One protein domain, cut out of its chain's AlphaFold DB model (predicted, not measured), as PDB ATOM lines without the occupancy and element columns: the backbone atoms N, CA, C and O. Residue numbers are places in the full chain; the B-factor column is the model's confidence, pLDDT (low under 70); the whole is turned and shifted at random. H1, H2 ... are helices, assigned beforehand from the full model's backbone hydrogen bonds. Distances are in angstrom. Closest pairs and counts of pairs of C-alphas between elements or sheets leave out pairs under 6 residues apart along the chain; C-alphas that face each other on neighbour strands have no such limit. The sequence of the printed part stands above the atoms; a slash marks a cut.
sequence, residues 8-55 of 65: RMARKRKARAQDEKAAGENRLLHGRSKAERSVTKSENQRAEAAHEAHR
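Overview. This is residues 8 to 55 of the 65 residues of the protein "DUF4169 family protein" of Mesorhizobium sp. MaA-C15 (UniProt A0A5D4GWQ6). Two long helices, H1 and H2, form an open V, with residues 30 to 33 joining them at its point. The arms have no contact with each other, and the space between them is empty. The printed part has 48 residues, with H1 followed by H2 and no named strand; its class is all helix. It is extended and flat, with a radius of gyration of the C-alphas of 16.1 A and spans of 42 by 34 by 9 A.

Arrangement. H1, residues 8 to 29, is the longest helix. A tight link of 4 residues leads from it to H2, residues 34 to 53. H1 and H2 are apart, with no C-alpha of the one within 8 A of the other. Residues 8 to 28, 30 to 36 and 38 to 55 stand free. In H1 and H2, every O i to N i+4 pair is within hydrogen-bond range.

Along the chain. H1 begins at C-alpha 8 (-39.987, 98.680, 70.771) and measures 31.6 A from first to last C-alpha. H2 measures 28.4 A and ends at C-alpha 53 (-14.690, 66.448, 79.803).

Size, cuts and confidence. The two C-alphas farthest apart, those of Arg 8 and Ala 35, are 43.2 A apart. The printed part has no cut. Its mean pLDDT is 92.2, and no printed residue is under 70.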
ATOM      1  N   ARG A   8     -40.878  98.324  71.892       95.00
ATOM      2  CA  ARG A   8     -39.987  98.680  70.771       95.00
ATOM      3  C   ARG A   8     -38.796  99.493  71.273       95.00
ATOM      4  O   ARG A   8     -37.656  99.207  70.909       95.00
ATOM      5  N   MET A   9     -39.049 100.478  72.133       93.69
ATOM      6  CA  MET A   9     -37.988 101.298  72.721       93.69
ATOM      7  C   MET A   9     -37.108 100.490  73.673       93.69
ATOM      8  O   MET A   9     -35.886 100.638  73.630       93.69
ATOM      9  N   ALA A  10     -37.699  99.592  74.465       94.25
ATOM     10  CA  ALA A  10     -36.950  98.690  75.338       94.25
ATOM     11  C   ALA A  10     -36.006  97.770  74.542       94.25
ATOM     12  O   ALA A  10     -34.811  97.705  74.834       94.25
ATOM     13  N   ARG A  11     -36.502  97.130  73.473       95.69
ATOM     14  CA  ARG A  11     -35.682  96.289  72.582       95.69
ATOM     15  C   ARG A  11     -34.562  97.086  71.921       95.69
ATOM     16  O   ARG A  11     -33.422  96.637  71.924       95.69
ATOM     17  N   LYS A  12     -34.855  98.294  71.427       96.50
ATOM     18  CA  LYS A  12     -33.842  99.167  70.812       96.50
ATOM     19  C   LYS A  12     -32.750  99.564  71.806       96.50
ATOM     20  O   LYS A  12     -31.582  99.592  71.445       96.50
ATOM     21  N   ARG A  13     -33.108  99.870  73.059       95.25
ATOM     22  CA  ARG A  13     -32.128 100.149  74.124       95.25
ATOM     23  C   ARG A  13     -31.251  98.931  74.406       95.25
ATOM     24  O   ARG A  13     -30.038  99.087  74.461       95.25
ATOM     25  N   LYS A  14     -31.846  97.736  74.508       95.06
ATOM     26  CA  LYS A  14     -31.096  96.487  74.699       95.06
ATOM     27  C   LYS A  14     -30.110  96.234  73.556       95.06
ATOM     28  O   LYS A  14     -28.955  95.949  73.838       95.06
ATOM     29  N   ALA A  15     -30.552  96.385  72.307       96.62
ATOM     30  CA  ALA A  15     -29.699  96.208  71.134       96.62
ATOM     31  C   ALA A  15     -28.506  97.175  71.156       96.62
ATOM     32  O   ALA A  15     -27.368  96.729  71.131       96.62
ATOM     33  N   ARG A  16     -28.747  98.481  71.359       96.00
ATOM     34  CA  ARG A  16     -27.651  99.462  71.457       96.00
ATOM     35  C   ARG A  16     -26.656  99.133  72.569       96.00
ATOM     36  O   ARG A  16     -25.458  99.227  72.356       96.00
ATOM     37  N   ALA A  17     -27.141  98.715  73.737       95.62
ATOM     38  CA  ALA A  17     -26.267  98.335  74.843       95.62
ATOM     39  C   ALA A  17     -25.427  97.082  74.528       95.62
ATOM     40  O   ALA A  17     -24.307  96.958  75.014       95.62
ATOM     41  N   GLN A  18     -25.953  96.142  73.737       94.94
ATOM     42  CA  GLN A  18     -25.187  94.987  73.255       94.94
ATOM     43  C   GLN A  18     -24.121  95.419  72.244       94.94
ATOM     44  O   GLN A  18     -22.968  95.012  72.379       94.94
ATOM     45  N   ASP A  19     -24.478  96.293  71.303       94.81
ATOM     46  CA  ASP A  19     -23.551  96.822  70.298       94.81
ATOM     47  C   ASP A  19     -22.407  97.618  70.947       94.81
ATOM     48  O   ASP A  19     -21.245  97.457  70.579       94.81
ATOM     49  N   GLU A  20     -22.706  98.440  71.958       94.38
ATOM     50  CA  GLU A  20     -21.706  99.200  72.719       94.38
ATOM     51  C   GLU A  20     -20.730  98.286  73.471       94.38
ATOM     52  O   GLU A  20     -19.521  98.531  73.450       94.38
ATOM     53  N   LYS A  21     -21.229  97.207  74.086       94.44
ATOM     54  CA  LYS A  21     -20.381  96.198  74.743       94.44
ATOM     55  C   LYS A  21     -19.459  95.510  73.742       94.44
ATOM     56  O   LYS A  21     -18.249  95.494  73.954       94.44
ATOM     57  N   ALA A  22     -20.011  95.037  72.624       92.88
ATOM     58  CA  ALA A  22     -19.232  94.403  71.563       92.88
ATOM     59  C   ALA A  22     -18.180  95.364  70.981       92.88
ATOM     60  O   ALA A  22     -17.036  94.984  70.742       92.88
ATOM     61  N   ALA A  23     -18.530  96.639  70.797       92.75
ATOM     62  CA  ALA A  23     -17.584  97.657  70.356       92.75
ATOM     63  C   ALA A  23     -16.470  97.900  71.388       92.75
ATOM     64  O   ALA A  23     -15.325  98.116  70.994       92.75
ATOM     65  N   GLY A  24     -16.779  97.872  72.687       93.06
ATOM     66  CA  GLY A  24     -15.787  97.965  73.761       93.06
ATOM     67  C   GLY A  24     -14.800  96.799  73.736       93.06
ATOM     68  O   GLY A  24     -13.590  97.016  73.712       93.06
ATOM     69  N   GLU A  25     -15.308  95.571  73.646       90.88
ATOM     70  CA  GLU A  25     -14.491  94.359  73.523       90.88
ATOM     71  C   GLU A  25     -13.601  94.410  72.276       90.88
ATOM     72  O   GLU A  25     -12.389  94.228  72.367       90.88
ATOM     73  N   ASN A  26     -14.164  94.763  71.120       90.56
ATOM     74  CA  ASN A  26     -13.406  94.871  69.875       90.56
ATOM     75  C   ASN A  26     -12.293  95.923  69.952       90.56
ATOM     76  O   ASN A  26     -11.206  95.685  69.429       90.56
ATOM     77  N   ARG A  27     -12.515  97.058  70.630       92.38
ATOM     78  CA  ARG A  27     -11.459  98.060  70.866       92.38
ATOM     79  C   ARG A  27     -10.322  97.505  71.721       92.38
ATOM     80  O   ARG A  27      -9.170  97.779  71.410       92.38
ATOM     81  N   LEU A  28     -10.627  96.717  72.753       87.56
ATOM     82  CA  LEU A  28      -9.615  96.070  73.603       87.56
ATOM     83  C   LEU A  28      -8.833  94.973  72.865       87.56
ATOM     84  O   LEU A  28      -7.668  94.716  73.168       87.56
ATOM     85  N   LEU A  29      -9.482  94.296  71.916       88.06
ATOM     86  CA  LEU A  29      -8.871  93.243  71.102       88.06
ATOM     87  C   LEU A  29      -8.094  93.792  69.898       88.06
ATOM     88  O   LEU A  29      -7.243  93.088  69.344       88.06
ATOM     89  N   HIS A  30      -8.386  95.019  69.472       89.62
ATOM     90  CA  HIS A  30      -7.740  95.649  68.330       89.62
ATOM     91  C   HIS A  30      -6.236  95.846  68.577       89.62
ATOM     92  O   HIS A  30      -5.805  96.168  69.679       89.62
ATOM     93  N   GLY A  31      -5.421  95.656  67.538       88.12
ATOM     94  CA  GLY A  31      -3.962  95.812  67.619       88.12
ATOM     95  C   GLY A  31      -3.200  94.602  68.171       88.12
ATOM     96  O   GLY A  31      -1.973  94.615  68.147       88.12
ATOM     97  N   ARG A  32      -3.883  93.532  68.604       89.44
ATOM     98  CA  ARG A  32      -3.218  92.287  69.025       89.44
ATOM     99  C   ARG A  32      -2.521  91.588  67.860       89.44
ATOM    100  O   ARG A  32      -3.087  91.409  66.774       89.44
ATOM    101  N   SER A  33      -1.309  91.109  68.112       89.19
ATOM    102  CA  SER A  33      -0.526  90.329  67.158       89.19
ATOM    103  C   SER A  33      -1.173  88.966  66.862       89.19
ATOM    104  O   SER A  33      -2.106  88.502  67.527       89.19
ATOM    105  N   LYS A  34      -0.700  88.279  65.815       87.88
ATOM    106  CA  LYS A  34      -1.166  86.916  65.496       87.88
ATOM    107  C   LYS A  34      -0.777  85.908  66.587       87.88
ATOM    108  O   LYS A  34      -1.571  85.019  66.879       87.88
ATOM    109  N   ALA A  35       0.409  86.059  67.179       90.12
ATOM    110  CA  ALA A  35       0.914  85.161  68.214       90.12
ATOM    111  C   ALA A  35       0.050  85.224  69.481       90.12
ATOM    112  O   ALA A  35      -0.447  84.194  69.925       90.12
ATOM    113  N   GLU A  36      -0.228  86.429  69.986       88.62
ATOM    114  CA  GLU A  36      -1.076  86.632  71.171       88.62
ATOM    115  C   GLU A  36      -2.480  86.055  70.968       88.62
ATOM    116  O   GLU A  36      -2.980  85.311  71.808       88.62
ATOM    117  N   ARG A  37      -3.099  86.315  69.806       89.62
ATOM    118  CA  ARG A  37      -4.410  85.733  69.467       89.62
ATOM    119  C   ARG A  37      -4.382  84.203  69.452       89.62
ATOM    120  O   ARG A  37      -5.349  83.576  69.877       89.62
ATOM    121  N   SER A  38      -3.300  83.601  68.960       90.50
ATOM    122  CA  SER A  38      -3.148  82.143  68.901       90.50
ATOM    123  C   SER A  38      -3.008  81.515  70.286       90.50
ATOM    124  O   SER A  38      -3.585  80.453  70.527       90.50
ATOM    125  N   VAL A  39      -2.263  82.161  71.187       92.94
ATOM    126  CA  VAL A  39      -2.095  81.705  72.574       92.94
ATOM    127  C   VAL A  39      -3.441  81.724  73.287       92.94
ATOM    128  O   VAL A  39      -3.908  80.665  73.698       92.94
ATOM    129  N   THR A  40      -4.134  82.867  73.291       90.56
ATOM    130  CA  THR A  40      -5.459  82.987  73.922       90.56
ATOM    131  C   THR A  40      -6.470  82.000  73.337       90.56
ATOM    132  O   THR A  40      -7.239  81.386  74.070       90.56
ATOM    133  N   LYS A  41      -6.464  81.783  72.013       91.44
ATOM    134  CA  LYS A  41      -7.341  80.781  71.387       91.44
ATOM    135  C   LYS A  41      -7.047  79.369  71.901       91.44
ATOM    136  O   LYS A  41      -7.979  78.624  72.181       91.44
ATOM    137  N   SER A  42      -5.772  79.010  72.017       93.25
ATOM    138  CA  SER A  42      -5.354  77.686  72.490       93.25
ATOM    139  C   SER A  42      -5.714  77.477  73.963       93.25
ATOM    140  O   SER A  42      -6.134  76.389  74.346       93.25
ATOM    141  N   GLU A  43      -5.582  78.519  74.784       94.31
ATOM    142  CA  GLU A  43      -5.997  78.508  76.191       94.31
ATOM    143  C   GLU A  43      -7.509  78.314  76.325       94.31
ATOM    144  O   GLU A  43      -7.943  77.412  77.040       94.31
ATOM    145  N   ASN A  44      -8.304  79.078  75.569       93.50
ATOM    146  CA  ASN A  44      -9.762  78.952  75.571       93.50
ATOM    147  C   ASN A  44     -10.212  77.555  75.131       93.50
ATOM    148  O   ASN A  44     -11.051  76.954  75.787       93.50
ATOM    149  N   GLN A  45      -9.608  76.997  74.077       93.62
ATOM    150  CA  GLN A  45      -9.928  75.644  73.611       93.62
ATOM    151  C   GLN A  45      -9.614  74.570  74.656       93.62
ATOM    152  O   GLN A  45     -10.375  73.619  74.812       93.62
ATOM    153  N   ARG A  46      -8.500  74.706  75.388       94.38
ATOM    154  CA  ARG A  46      -8.164  73.787  76.487       94.38
ATOM    155  C   ARG A  46      -9.161  73.906  77.634       94.38
ATOM    156  O   ARG A  46      -9.558  72.883  78.181       94.38
ATOM    157  N   ALA A  47      -9.561  75.129  77.982       93.56
ATOM    158  CA  ALA A  47     -10.561  75.369  79.013       93.56
ATOM    159  C   ALA A  47     -11.922  74.777  78.616       93.56
ATOM    160  O   ALA A  47     -12.509  74.037  79.398       93.56
ATOM    161  N   GLU A  48     -12.382  75.023  77.388       93.19
ATOM    162  CA  GLU A  48     -13.602  74.424  76.834       93.19
ATOM    163  C   GLU A  48     -13.533  72.895  76.876       93.19
ATOM    164  O   GLU A  48     -14.422  72.263  77.434       93.19
ATOM    165  N   ALA A  49     -12.447  72.292  76.385       92.44
ATOM    166  CA  ALA A  49     -12.272  70.842  76.415       92.44
ATOM    167  C   ALA A  49     -12.284  70.271  77.844       92.44
ATOM    168  O   ALA A  49     -12.874  69.217  78.076       92.44
ATOM    169  N   ALA A  50     -11.675  70.963  78.812       92.69
ATOM    170  CA  ALA A  50     -11.727  70.566  80.216       92.69
ATOM    171  C   ALA A  50     -13.153  70.670  80.785       92.69
ATOM    172  O   ALA A  50     -13.599  69.773  81.499       92.69
ATOM    173  N   HIS A  51     -13.891  71.731  80.446       91.25
ATOM    174  CA  HIS A  51     -15.289  71.880  80.842       91.25
ATOM    175  C   HIS A  51     -16.178  70.786  80.247       91.25
ATOM    176  O   HIS A  51     -16.988  70.219  80.976       91.25
ATOM    177  N   GLU A  52     -16.001  70.450  78.968       89.62
ATOM    178  CA  GLU A  52     -16.721  69.354  78.314       89.62
ATOM    179  C   GLU A  52     -16.395  67.999  78.947       89.62
ATOM    180  O   GLU A  52     -17.302  67.241  79.275       89.62
ATOM    181  N   ALA A  53     -15.114  67.709  79.193       89.50
ATOM    182  CA  ALA A  53     -14.690  66.448  79.803       89.50
ATOM    183  C   ALA A  53     -15.252  66.244  81.221       89.50
ATOM    184  O   ALA A  53     -15.436  65.112  81.666       89.50
ATOM    185  N   HIS A  54     -15.525  67.336  81.938       89.50
ATOM    186  CA  HIS A  54     -16.117  67.313  83.275       89.50
ATOM    187  C   HIS A  54     -17.613  67.635  83.285       89.50
ATOM    188  O   HIS A  54     -18.205  67.757  84.365       89.50
ATOM    189  N   ARG A  55     -18.242  67.770  82.112       86.69
ATOM    190  CA  ARG A  55     -19.669  68.044  82.005       86.69
ATOM    191  C   ARG A  55     -20.433  66.842  82.552       86.69
ATOM    192  O   ARG A  55     -20.346  65.734  82.037       86.69
TER     193      ARG A  55